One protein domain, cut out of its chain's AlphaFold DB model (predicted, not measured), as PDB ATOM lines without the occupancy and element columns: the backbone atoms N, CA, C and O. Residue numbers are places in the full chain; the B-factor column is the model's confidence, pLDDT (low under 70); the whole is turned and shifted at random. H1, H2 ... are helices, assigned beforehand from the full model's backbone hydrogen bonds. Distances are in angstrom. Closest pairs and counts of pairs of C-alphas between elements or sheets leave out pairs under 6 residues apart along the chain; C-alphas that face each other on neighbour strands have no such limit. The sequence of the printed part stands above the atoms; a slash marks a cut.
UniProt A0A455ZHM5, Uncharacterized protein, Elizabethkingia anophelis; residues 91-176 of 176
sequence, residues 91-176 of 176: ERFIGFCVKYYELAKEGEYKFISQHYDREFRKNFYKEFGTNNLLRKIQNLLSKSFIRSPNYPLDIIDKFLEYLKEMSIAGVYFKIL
ATOM      1  N   GLU A  91       1.013 -19.695 -36.554       83.56
ATOM      2  CA  GLU A  91       0.800 -18.661 -37.572       83.56
ATOM      3  C   GLU A  91      -0.672 -18.256 -37.632       83.56
ATOM      4  O   GLU A  91      -1.003 -17.067 -37.568       83.56
ATOM      5  N   ARG A  92      -1.574 -19.242 -37.657       84.88
ATOM      6  CA  ARG A  92      -3.022 -19.013 -37.611       84.88
ATOM      7  C   ARG A  92      -3.453 -18.295 -36.332       84.88
ATOM      8  O   ARG A  92      -4.276 -17.378 -36.391       84.88
ATOM      9  N   PHE A  93      -2.889 -18.665 -35.181       84.38
ATOM     10  CA  PHE A  93      -3.188 -18.020 -33.900       84.38
ATOM     11  C   PHE A  93      -2.722 -16.559 -33.850       84.38
ATOM     12  O   PHE A  93      -3.480 -15.672 -33.442       84.38
ATOM     13  N   ILE A  94      -1.497 -16.287 -34.310       84.12
ATOM     14  CA  ILE A  94      -0.944 -14.932 -34.407       84.12
ATOM     15  C   ILE A  94      -1.784 -14.093 -35.372       84.12
ATOM     16  O   ILE A  94      -2.188 -12.986 -35.017       84.12
ATOM     17  N   GLY A  95      -2.115 -14.629 -36.550       87.44
ATOM     18  CA  GLY A  95      -2.949 -13.947 -37.538       87.44
ATOM     19  C   GLY A  95      -4.320 -13.560 -36.981       87.44
ATOM     20  O   GLY A  95      -4.788 -12.438 -37.192       87.44
ATOM     21  N   PHE A  96      -4.937 -14.444 -36.189       86.88
ATOM     22  CA  PHE A  96      -6.172 -14.132 -35.475       86.88
ATOM     23  C   PHE A  96      -5.980 -12.974 -34.485       86.88
ATOM     24  O   PHE A  96      -6.761 -12.023 -34.500       86.88
ATOM     25  N   CYS A  97      -4.936 -13.013 -33.653       81.94
ATOM     26  CA  CYS A  97      -4.675 -11.962 -32.668       81.94
ATOM     27  C   CYS A  97      -4.401 -10.598 -33.324       81.94
ATOM     28  O   CYS A  97      -4.976  -9.597 -32.898       81.94
ATOM     29  N   VAL A  98      -3.591 -10.561 -34.390       83.94
ATOM     30  CA  VAL A  98      -3.276  -9.337 -35.150       83.94
ATOM     31  C   VAL A  98      -4.533  -8.742 -35.779       83.94
ATOM     32  O   VAL A  98      -4.773  -7.545 -35.652       83.94
ATOM     33  N   LYS A  99      -5.387  -9.571 -36.393       86.31
ATOM     34  CA  LYS A  99      -6.653  -9.109 -36.979       86.31
ATOM     35  C   LYS A  99      -7.517  -8.366 -35.958       86.31
ATOM     36  O   LYS A  99      -8.054  -7.306 -36.263       86.31
ATOM     37  N   TYR A 100      -7.671  -8.918 -34.756       77.62
ATOM     38  CA  TYR A 100      -8.474  -8.271 -33.717       77.62
ATOM     39  C   TYR A 100      -7.789  -7.061 -33.091       77.62
ATOM     40  O   TYR A 100      -8.482  -6.131 -32.689       77.62
ATOM     41  N   TYR A 101      -6.457  -7.046 -33.042       77.44
ATOM     42  CA  TYR A 101      -5.695  -5.876 -32.625       77.44
ATOM     43  C   TYR A 101      -5.896  -4.686 -33.572       77.44
ATOM     44  O   TYR A 101      -6.181  -3.587 -33.103       77.44
ATOM     45  N   GLU A 102      -5.844  -4.893 -34.889       80.19
ATOM     46  CA  GLU A 102      -6.100  -3.810 -35.850       80.19
ATOM     47  C   GLU A 102      -7.546  -3.297 -35.759       80.19
ATOM     48  O   GLU A 102      -7.768  -2.090 -35.684       80.19
ATOM     49  N   LEU A 103      -8.531  -4.197 -35.619       76.19
ATOM     50  CA  LEU A 103      -9.927  -3.804 -35.365       76.19
ATOM     51  C   LEU A 103     -10.082  -2.991 -34.067       76.19
ATOM     52  O   LEU A 103     -10.897  -2.072 -34.002       76.19
ATOM     53  N   ALA A 104      -9.305  -3.315 -33.029       70.12
ATOM     54  CA  ALA A 104      -9.281  -2.558 -31.779       70.12
ATOM     55  C   ALA A 104      -8.733  -1.137 -31.979       70.12
ATOM     56  O   ALA A 104      -9.241  -0.181 -31.391       70.12
ATOM     57  N   LYS A 105      -7.686  -1.014 -32.801       71.81
ATOM     58  CA  LYS A 105      -6.949   0.224 -33.062       71.81
ATOM     59  C   LYS A 105      -7.744   1.209 -33.919       71.81
ATOM     60  O   LYS A 105      -7.729   2.404 -33.631       71.81
ATOM     61  N   GLU A 106      -8.472   0.717 -34.922       68.94
ATOM     62  CA  GLU A 106      -9.347   1.531 -35.778       68.94
ATOM     63  C   GLU A 106     -10.524   2.159 -35.002       68.94
ATOM     64  O   GLU A 106     -11.032   3.209 -35.388       68.94
ATOM     65  N   GLY A 107     -10.921   1.574 -33.866       63.28
ATOM     66  CA  GLY A 107     -12.038   2.031 -33.030       63.28
ATOM     67  C   GLY A 107     -11.796   3.280 -32.162       63.28
ATOM     68  O   GLY A 107     -12.531   3.482 -31.194       63.28
ATOM     69  N   GLU A 108     -10.775   4.100 -32.442       56.41
ATOM     70  CA  GLU A 108     -10.407   5.310 -31.670       56.41
ATOM     71  C   GLU A 108     -10.374   5.110 -30.137       56.41
ATOM     72  O   GLU A 108     -10.873   5.945 -29.379       56.41
ATOM     73  N   TYR A 109      -9.814   3.999 -29.640       53.00
ATOM     74  CA  TYR A 109      -9.683   3.719 -28.195       53.00
ATOM     75  C   TYR A 109     -11.004   3.751 -27.391       53.00
ATOM     76  O   TYR A 109     -10.996   3.618 -26.163       53.00
ATOM     77  N   LYS A 110     -12.162   3.902 -28.042       48.03
ATOM     78  CA  LYS A 110     -13.459   4.044 -27.382       48.03
ATOM     79  C   LYS A 110     -14.111   2.688 -27.258       48.03
ATOM     80  O   LYS A 110     -15.101   2.416 -27.919       48.03
ATOM     81  N   PHE A 111     -13.577   1.902 -26.328       51.44
ATOM     82  CA  PHE A 111     -14.130   0.627 -25.892       51.44
ATOM     83  C   PHE A 111     -14.277  -0.356 -27.055       51.44
ATOM     84  O   PHE A 111     -15.159  -0.227 -27.900       51.44
ATOM     85  N   ILE A 112     -13.512  -1.445 -27.040       53.41
ATOM     86  CA  ILE A 112     -14.024  -2.643 -27.698       53.41
ATOM     87  C   ILE A 112     -15.368  -2.926 -27.021       53.41
ATOM     88  O   ILE A 112     -15.433  -3.277 -25.841       53.41
ATOM     89  N   SER A 113     -16.456  -2.613 -27.724       56.97
ATOM     90  CA  SER A 113     -17.792  -2.669 -27.153       56.97
ATOM     91  C   SER A 113     -18.045  -4.094 -26.656       56.97
ATOM     92  O   SER A 113     -17.465  -5.059 -27.158       56.97
ATOM     93  N   GLN A 114     -18.937  -4.270 -25.680       60.53
ATOM     94  CA  GLN A 114     -19.319  -5.617 -25.222       60.53
ATOM     95  C   GLN A 114     -19.756  -6.534 -26.386       60.53
ATOM     96  O   GLN A 114     -19.677  -7.758 -26.278       60.53
ATOM     97  N   HIS A 115     -20.194  -5.943 -27.503       60.28
ATOM     98  CA  HIS A 115     -20.488  -6.641 -28.747       60.28
ATOM     99  C   HIS A 115     -19.239  -7.288 -29.370       60.28
ATOM    100  O   HIS A 115     -19.267  -8.484 -29.654       60.28
ATOM    101  N   TYR A 116     -18.131  -6.552 -29.488       67.12
ATOM    102  CA  TYR A 116     -16.871  -7.081 -30.012       67.12
ATOM    103  C   TYR A 116     -16.230  -8.126 -29.081       67.12
ATOM    104  O   TYR A 116     -15.647  -9.077 -29.587       67.12
ATOM    105  N   ASP A 117     -16.390  -8.039 -27.748       72.38
ATOM    106  CA  ASP A 117     -15.971  -9.130 -26.831       72.38
ATOM    107  C   ASP A 117     -16.688 -10.434 -27.170       72.38
ATOM    108  O   ASP A 117     -16.090 -11.506 -27.269       72.38
ATOM    109  N   ARG A 118     -18.010 -10.340 -27.341       76.50
ATOM    110  CA  ARG A 118     -18.850 -11.497 -27.625       76.50
ATOM    111  C   ARG A 118     -18.495 -12.092 -28.985       76.50
ATOM    112  O   ARG A 118     -18.424 -13.315 -29.099       76.50
ATOM    113  N   GLU A 119     -18.268 -11.250 -29.988       80.69
ATOM    114  CA  GLU A 119     -17.881 -11.687 -31.328       80.69
ATOM    115  C   GLU A 119     -16.475 -12.301 -31.352       80.69
ATOM    116  O   GLU A 119     -16.310 -13.405 -31.871       80.69
ATOM    117  N   PHE A 120     -15.498 -11.666 -30.698       83.00
ATOM    118  CA  PHE A 120     -14.147 -12.198 -30.514       83.00
ATOM    119  C   PHE A 120     -14.181 -13.585 -29.885       83.00
ATOM    120  O   PHE A 120     -13.647 -14.528 -30.459       83.00
ATOM    121  N   ARG A 121     -14.868 -13.745 -28.745       81.12
ATOM    122  CA  ARG A 121     -14.989 -15.041 -28.060       81.12
ATOM    123  C   ARG A 121     -15.613 -16.095 -28.953       81.12
ATOM    124  O   ARG A 121     -15.095 -17.204 -29.045       81.12
ATOM    125  N   LYS A 122     -16.721 -15.753 -29.614       82.69
ATOM    126  CA  LYS A 122     -17.421 -16.671 -30.514       82.69
ATOM    127  C   LYS A 122     -16.499 -17.142 -31.637       82.69
ATOM    128  O   LYS A 122     -16.435 -18.338 -31.903       82.69
ATOM    129  N   ASN A 123     -15.779 -16.218 -32.265       84.69
ATOM    130  CA  ASN A 123     -14.876 -16.528 -33.367       84.69
ATOM    131  C   ASN A 123     -13.624 -17.273 -32.890       84.69
ATOM    132  O   ASN A 123     -13.201 -18.206 -33.557       84.69
ATOM    133  N   PHE A 124     -13.090 -16.941 -31.715       85.12
ATOM    134  CA  PHE A 124     -11.949 -17.627 -31.112       85.12
ATOM    135  C   PHE A 124     -12.264 -19.103 -30.845       85.12
ATOM    136  O   PHE A 124     -11.529 -19.981 -31.283       85.12
ATOM    137  N   TYR A 125     -13.392 -19.392 -30.190       81.25
ATOM    138  CA  TYR A 125     -13.793 -20.774 -29.912       81.25
ATOM    139  C   TYR A 125     -14.225 -21.535 -31.170       81.25
ATOM    140  O   TYR A 125     -14.070 -22.750 -31.223       81.25
ATOM    141  N   LYS A 126     -14.742 -20.841 -32.192       81.19
ATOM    142  CA  LYS A 126     -15.004 -21.447 -33.504       81.19
ATOM    143  C   LYS A 126     -13.706 -21.867 -34.202       81.19
ATOM    144  O   LYS A 126     -13.693 -22.899 -34.861       81.19
ATOM    145  N   GLU A 127     -12.657 -21.062 -34.071       81.50
ATOM    146  CA  GLU A 127     -11.391 -21.255 -34.780       81.50
ATOM    147  C   GLU A 127     -10.474 -22.270 -34.087       81.50
ATOM    148  O   GLU A 127      -9.871 -23.106 -34.754       81.50
ATOM    149  N   PHE A 128     -10.388 -22.210 -32.754       81.88
ATOM    150  CA  PHE A 128      -9.414 -22.968 -31.957       81.88
ATOM    151  C   PHE A 128     -10.052 -24.005 -31.022       81.88
ATOM    152  O   PHE A 128      -9.348 -24.699 -30.293       81.88
ATOM    153  N   GLY A 129     -11.384 -24.109 -31.007       78.44
ATOM    154  CA  GLY A 129     -12.102 -24.977 -30.076       78.44
ATOM    155  C   GLY A 129     -12.042 -24.484 -28.629       78.44
ATOM    156  O   GLY A 129     -11.584 -23.382 -28.321       78.44
ATOM    157  N   THR A 130     -12.547 -25.302 -27.706       73.12
ATOM    158  CA  THR A 130     -12.659 -24.972 -26.279       73.12
ATOM    159  C   THR A 130     -11.730 -25.839 -25.429       73.12
ATOM    160  O   THR A 130     -12.025 -27.001 -25.177       73.12
ATOM    161  N   ASN A 131     -10.652 -25.248 -24.905       76.12
ATOM    162  CA  ASN A 131      -9.800 -25.833 -23.857       76.12
ATOM    163  C   ASN A 131      -9.657 -24.822 -22.698       76.12
ATOM    164  O   ASN A 131      -9.735 -23.611 -22.899       76.12
ATOM    165  N   ASN A 132      -9.442 -25.293 -21.469       67.56
ATOM    166  CA  ASN A 132      -9.094 -24.462 -20.314       67.56
ATOM    167  C   ASN A 132      -7.931 -23.479 -20.542       67.56
ATOM    168  O   ASN A 132      -8.046 -22.334 -20.097       67.56
ATOM    169  N   LEU A 133      -6.832 -23.880 -21.194       71.69
ATOM    170  CA  LEU A 133      -5.732 -22.961 -21.508       71.69
ATOM    171  C   LEU A 133      -6.200 -21.899 -22.503       71.69
ATOM    172  O   LEU A 133      -6.024 -20.713 -22.252       71.69
ATOM    173  N   LEU A 134      -6.876 -22.307 -23.575       78.25
ATOM    174  CA  LEU A 134      -7.446 -21.392 -24.560       78.25
ATOM    175  C   LEU A 134      -8.464 -20.431 -23.947       78.25
ATOM    176  O   LEU A 134      -8.453 -19.253 -24.269       78.25
ATOM    177  N   ARG A 135      -9.278 -20.883 -22.990       79.31
ATOM    178  CA  ARG A 135     -10.175 -20.026 -22.208       79.31
ATOM    179  C   ARG A 135      -9.397 -19.030 -21.351       79.31
ATOM    180  O   ARG A 135      -9.786 -17.871 -21.247       79.31
ATOM    181  N   LYS A 136      -8.303 -19.461 -20.718       79.44
ATOM    182  CA  LYS A 136      -7.422 -18.580 -19.937       79.44
ATOM    183  C   LYS A 136      -6.732 -17.539 -20.823       79.44
ATOM    184  O   LYS A 136      -6.718 -16.370 -20.450       79.44
ATOM    185  N   ILE A 137      -6.235 -17.939 -21.991       78.94
ATOM    186  CA  ILE A 137      -5.629 -17.049 -22.987       78.94
ATOM    187  C   ILE A 137      -6.674 -16.102 -23.560       78.94
ATOM    188  O   ILE A 137      -6.452 -14.903 -23.573       78.94
ATOM    189  N   GLN A 138      -7.846 -16.599 -23.950       84.94
ATOM    190  CA  GLN A 138      -8.963 -15.775 -24.400       84.94
ATOM    191  C   GLN A 138      -9.343 -14.750 -23.335       84.94
ATOM    192  O   GLN A 138      -9.556 -13.593 -23.669       84.94
ATOM    193  N   ASN A 139      -9.400 -15.134 -22.059       79.69
ATOM    194  CA  ASN A 139      -9.665 -14.196 -20.971       79.69
ATOM    195  C   ASN A 139      -8.546 -13.162 -20.804       79.69
ATOM    196  O   ASN A 139      -8.851 -12.006 -20.522       79.69
ATOM    197  N   LEU A 140      -7.280 -13.558 -20.960       77.06
ATOM    198  CA  LEU A 140      -6.138 -12.641 -20.955       77.06
ATOM    199  C   LEU A 140      -6.256 -11.642 -22.114       77.06
ATOM    200  O   LEU A 140      -6.269 -10.441 -21.875       77.06
ATOM    201  N   LEU A 141      -6.458 -12.139 -23.336       77.06
ATOM    202  CA  LEU A 141      -6.647 -11.344 -24.546       77.06
ATOM    203  C   LEU A 141      -7.853 -10.410 -24.416       77.06
ATOM    204  O   LEU A 141      -7.702  -9.207 -24.566       77.06
ATOM    205  N   SER A 142      -9.033 -10.913 -24.046       74.81
ATOM    206  CA  SER A 142     -10.223 -10.086 -23.812       74.81
ATOM    207  C   SER A 142      -9.985  -9.021 -22.741       74.81
ATOM    208  O   SER A 142     -10.503  -7.922 -22.868       74.81
ATOM    209  N   LYS A 143      -9.210  -9.292 -21.683       71.19
ATOM    210  CA  LYS A 143      -8.858  -8.248 -20.705       71.19
ATOM    211  C   LYS A 143      -7.982  -7.170 -21.337       71.19
ATOM    212  O   LYS A 143      -8.295  -5.994 -21.166       71.19
ATOM    213  N   SER A 144      -6.966  -7.577 -22.098       66.44
ATOM    214  CA  SER A 144      -6.083  -6.665 -22.830       66.44
ATOM    215  C   SER A 144      -6.827  -5.840 -23.882       66.44
ATOM    216  O   SER A 144      -6.488  -4.687 -24.112       66.44
ATOM    217  N   PHE A 145      -7.868  -6.412 -24.483       63.41
ATOM    218  CA  PHE A 145      -8.675  -5.768 -25.511       63.41
ATOM    219  C   PHE A 145      -9.808  -4.888 -24.943       63.41
ATOM    220  O   PHE A 145     -10.222  -3.945 -25.610       63.41
ATOM    221  N   ILE A 146     -10.360  -5.179 -23.752       61.88
ATOM    222  CA  ILE A 146     -11.726  -4.707 -23.413       61.88
ATOM    223  C   ILE A 146     -11.849  -3.913 -22.116       61.88
ATOM    224  O   ILE A 146     -12.853  -3.221 -21.948       61.88
ATOM    225  N   ARG A 147     -10.893  -3.909 -21.180       50.31
ATOM    226  CA  ARG A 147     -11.115  -3.133 -19.943       50.31
ATOM    227  C   ARG A 147      -9.845  -2.795 -19.174       50.31
ATOM    228  O   ARG A 147      -9.442  -3.526 -18.279       50.31
ATOM    229  N   SER A 148      -9.315  -1.607 -19.432       47.66
ATOM    230  CA  SER A 148      -9.036  -0.572 -18.428       47.66
ATOM    231  C   SER A 148      -8.353   0.593 -19.153       47.66
ATOM    232  O   SER A 148      -7.469   0.323 -19.959       47.66
ATOM    233  N   PRO A 149      -8.666   1.870 -18.860       52.81
ATOM    234  CA  PRO A 149      -7.846   3.004 -19.314       52.81
ATOM    235  C   PRO A 149      -6.364   2.886 -18.898       52.81
ATOM    236  O   PRO A 149      -5.525   3.617 -19.409       52.81
ATOM    237  N   ASN A 150      -6.050   1.940 -18.005       48.97
ATOM    238  CA  ASN A 150      -4.711   1.640 -17.512       48.97
ATOM    239  C   ASN A 150      -4.154   0.286 -17.991       48.97
ATOM    240  O   ASN A 150      -3.132  -0.138 -17.459       48.97
ATOM    241  N   TYR A 151      -4.818  -0.437 -18.904       53.75
ATOM    242  CA  TYR A 151      -4.234  -1.656 -19.479       53.75
ATOM    243  C   TYR A 151      -3.514  -1.272 -20.771       53.75
ATOM    244  O   TYR A 151      -4.184  -0.923 -21.745       53.75
ATOM    245  N   PRO A 152      -2.176  -1.237 -20.786       58.03
ATOM    246  CA  PRO A 152      -1.475  -0.657 -21.906       58.03
ATOM    247  C   PRO A 152      -1.414  -1.675 -23.055       58.03
ATOM    248  O   PRO A 152      -1.264  -2.883 -22.855       58.03
ATOM    249  N   LEU A 153      -1.593  -1.176 -24.282       63.06
ATOM    250  CA  LEU A 153      -1.500  -1.976 -25.512       63.06
ATOM    251  C   LEU A 153      -0.137  -2.683 -25.642       63.06
ATOM    252  O   LEU A 153      -0.038  -3.696 -26.331       63.06
ATOM    253  N   ASP A 154       0.874  -2.214 -24.904       68.12
ATOM    254  CA  ASP A 154       2.211  -2.802 -24.818       68.12
ATOM    255  C   ASP A 154       2.200  -4.269 -24.348       68.12
ATOM    256  O   ASP A 154       3.094  -5.034 -24.706       68.12
ATOM    257  N   ILE A 155       1.194  -4.693 -23.574       68.38
ATOM    258  CA  ILE A 155       1.049  -6.089 -23.145       68.38
ATOM    259  C   ILE A 155       0.689  -6.979 -24.337       68.38
ATOM    260  O   ILE A 155       1.169  -8.109 -24.410       68.38
ATOM    261  N   ILE A 156      -0.128  -6.490 -25.277       70.88
ATOM    262  CA  ILE A 156      -0.463  -7.243 -26.496       70.88
ATOM    263  C   ILE A 156       0.748  -7.300 -27.417       70.88
ATOM    264  O   ILE A 156       1.052  -8.373 -27.932       70.88
ATOM    265  N   ASP A 157       1.473  -6.193 -27.569       75.31
ATOM    266  CA  ASP A 157       2.677  -6.158 -28.398       75.31
ATOM    267  C   ASP A 157       3.731  -7.152 -27.878       75.31
ATOM    268  O   ASP A 157       4.227  -7.979 -28.642       75.31
ATOM    269  N   LYS A 158       3.975  -7.177 -26.558       79.38
ATOM    270  CA  LYS A 158       4.854  -8.168 -25.902       79.38
ATOM    271  C   LYS A 158       4.330  -9.600 -26.034       79.38
ATOM    272  O   LYS A 158       5.113 -10.527 -26.220       79.38
ATOM    273  N   PHE A 159       3.014  -9.804 -25.943       78.00
ATOM    274  CA  PHE A 159       2.393 -11.120 -26.132       78.00
ATOM    275  C   PHE A 159       2.618 -11.642 -27.558       78.00
ATOM    276  O   PHE A 159       3.016 -12.792 -27.736       78.00
ATOM    277  N   LEU A 160       2.412 -10.793 -28.568       79.94
ATOM    278  CA  LEU A 160       2.656 -11.118 -29.973       79.94
ATOM    279  C   LEU A 160       4.145 -11.323 -30.270       79.94
ATOM    280  O   LEU A 160       4.485 -12.189 -31.072       79.94
ATOM    281  N   GLU A 161       5.029 -10.556 -29.632       84.62
ATOM    282  CA  GLU A 161       6.479 -10.733 -29.730       84.62
ATOM    283  C   GLU A 161       6.907 -12.094 -29.172       84.62
ATOM    284  O   GLU A 161       7.542 -12.873 -29.880       84.62
ATOM    285  N   TYR A 162       6.472 -12.447 -27.959       80.25
ATOM    286  CA  TYR A 162       6.804 -13.743 -27.363       80.25
ATOM    287  C   TYR A 162       6.217 -14.930 -28.130       80.25
ATOM    288  O   TYR A 162       6.841 -15.989 -28.158       80.25
ATOM    289  N   LEU A 163       5.064 -14.772 -28.789       78.50
ATOM    290  CA  LEU A 163       4.486 -15.824 -29.637       78.50
ATOM    291  C   LEU A 163       5.333 -16.156 -30.868       78.50
ATOM    292  O   LEU A 163       5.186 -17.246 -31.412       78.50
ATOM    293  N   LYS A 164       6.222 -15.256 -31.306       80.56
ATOM    294  CA  LYS A 164       7.165 -15.546 -32.398       80.56
ATOM    295  C   LYS A 164       8.318 -16.447 -31.956       80.56
ATOM    296  O   LYS A 164       8.945 -17.080 -32.796       80.56
ATOM    297  N   GLU A 165       8.607 -16.486 -30.658       80.19
ATOM    298  CA  GLU A 165       9.782 -17.163 -30.098       80.19
ATOM    299  C   GLU A 165       9.425 -18.406 -29.271       80.19
ATOM    300  O   GLU A 165      10.287 -19.240 -28.996       80.19
ATOM    301  N   MET A 166       8.171 -18.528 -28.828       78.62
ATOM    302  CA  MET A 166       7.735 -19.535 -27.862       78.62
ATOM    303  C   MET A 166       6.375 -20.129 -28.237       78.62
ATOM    304  O   MET A 166       5.566 -19.508 -28.923       78.62
ATOM    305  N   SER A 167       6.078 -21.325 -27.719       77.81
ATOM    306  CA  SER A 167       4.738 -21.907 -27.839       77.81
ATOM    307  C   SER A 167       3.693 -21.067 -27.099       77.81
ATOM    308  O   SER A 167       4.000 -20.395 -26.112       77.81
ATOM    309  N   ILE A 168       2.429 -21.169 -27.515       73.75
ATOM    310  CA  ILE A 168       1.289 -20.479 -26.888       73.75
ATOM    311  C   ILE A 168       1.253 -20.695 -25.362       73.75
ATOM    312  O   ILE A 168       1.035 -19.755 -24.593       73.75
ATOM    313  N   ALA A 169       1.510 -21.927 -24.908       68.75
ATOM    314  CA  ALA A 169       1.604 -22.248 -23.486       68.75
ATOM    315  C   ALA A 169       2.791 -21.541 -22.813       68.75
ATOM    316  O   ALA A 169       2.627 -20.965 -21.738       68.75
ATOM    317  N   GLY A 170       3.964 -21.535 -23.456       71.75
ATOM    318  CA  GLY A 170       5.155 -20.843 -22.962       71.75
ATOM    319  C   GLY A 170       4.944 -19.337 -22.800       71.75
ATOM    320  O   GLY A 170       5.307 -18.777 -21.765       71.75
ATOM    321  N   VAL A 171       4.290 -18.692 -23.769       73.50
ATOM    322  CA  VAL A 171       3.942 -17.264 -23.695       73.50
ATOM    323  C   VAL A 171       2.988 -16.980 -22.542       73.50
ATOM    324  O   VAL A 171       3.216 -16.051 -21.768       73.50
ATOM    325  N   TYR A 172       1.942 -17.797 -22.390       70.38
ATOM    326  CA  TYR A 172       0.970 -17.637 -21.310       70.38
ATOM    327  C   TYR A 172       1.631 -17.673 -19.924       70.38
ATOM    328  O   TYR A 172       1.320 -16.834 -19.080       70.38
ATOM    329  N   PHE A 173       2.569 -18.599 -19.695       71.06
ATOM    330  CA  PHE A 173       3.290 -18.696 -18.422       71.06
ATOM    331  C   PHE A 173       4.284 -17.556 -18.177       71.06
ATOM    332  O   PHE A 173       4.580 -17.277 -17.023       71.06
ATOM    333  N   LYS A 174       4.795 -16.900 -19.224       75.12
ATOM    334  CA  LYS A 174       5.745 -15.781 -19.100       75.12
ATOM    335  C   LYS A 174       5.067 -14.452 -18.739       75.12
ATOM    336  O   LYS A 174       5.735 -13.548 -18.249       75.12
ATOM    337  N   ILE A 175       3.773 -14.320 -19.038       68.44
ATOM    338  CA  ILE A 175       2.998 -13.076 -18.869       68.44
ATOM    339  C   ILE A 175       2.202 -13.044 -17.553       68.44
ATOM    340  O   ILE A 175       1.787 -11.967 -17.126       68.44
ATOM    341  N   LEU A 176       1.990 -14.200 -16.916       65.19
ATOM    342  CA  LEU A 176       1.471 -14.302 -15.546       65.19
ATOM    343  C   LEU A 176       2.557 -14.012 -14.507       65.19
ATOM    344  O   LEU A 176       2.197 -13.378 -13.490       65.19
TER     345      LEU A 176
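AT A GLANCE: This is residues 91 to 176 of the 176 residues of an uncharacterized protein of Elizabethkingia anophelis (UniProt A0A455ZHM5). What is the overall picture? H1, H2, H3 and H4 form an up-and-down bundle, not tightly closed, each running opposite to the one before; short H5 folds back from H4 at one end of it. What is it made of? The printed part has 86 residues with five named helices, H1 to H5 along the chain, and no named strand: all helix. It is compact, with a radius of gyration of the C-alphas of 12.2 A and spans of 32 by 26 by 21 A.

HOW THE PARTS SIT: What touches the longest helix? H1, residues 91 to 106, only just touches H4, residues 154 to 165, with 3 pairs of C-alphas within 8 A, the closest Ile 94 and Leu 160 at 6.9 A; they run opposite ways at a shallow tilt of 18 degrees. H1 is close to but not clearly touching H2, residues 114 to 128; their closest C-alphas, of Tyr 100 and Phe 120, are 7.6 A apart. Which helices form hairpins? H2 and H3, residues 132 to 146, do so at a shallow tilt of 32 degrees, the closest C-alphas, of Asp 117 and Ser 142, 6.6 A apart. H4 and H5, residues 168 to 175, do so at a steep tilt of 43 degrees, as do H3 and H4, which only just touch, with 3 pairs, at 39 degrees. Are the backbones regularly paired? Every O i to N i+4 pair is within hydrogen-bond range in H1, H2, H3 and H5, and 6 of 8 in H4.

IN THESE COORDINATES: Where are the anchors? C-alpha 91 begins H1 at (0.800, -18.661, -37.572), and C-alpha 175 ends H5 at (2.998, -13.076, -18.869). How long are the helices? H1 measures 22.7 A, H2 21.1 A, H3 20.2 A, H4 17.1 A and H5 11.0 A.

THE WHOLE: Is anything cut? The printed part has no cut, and no link is long. Where is confidence low? Mean pLDDT of the printed part is 72.8, with residues 106 to 116 and 144 to 155 among those under 70.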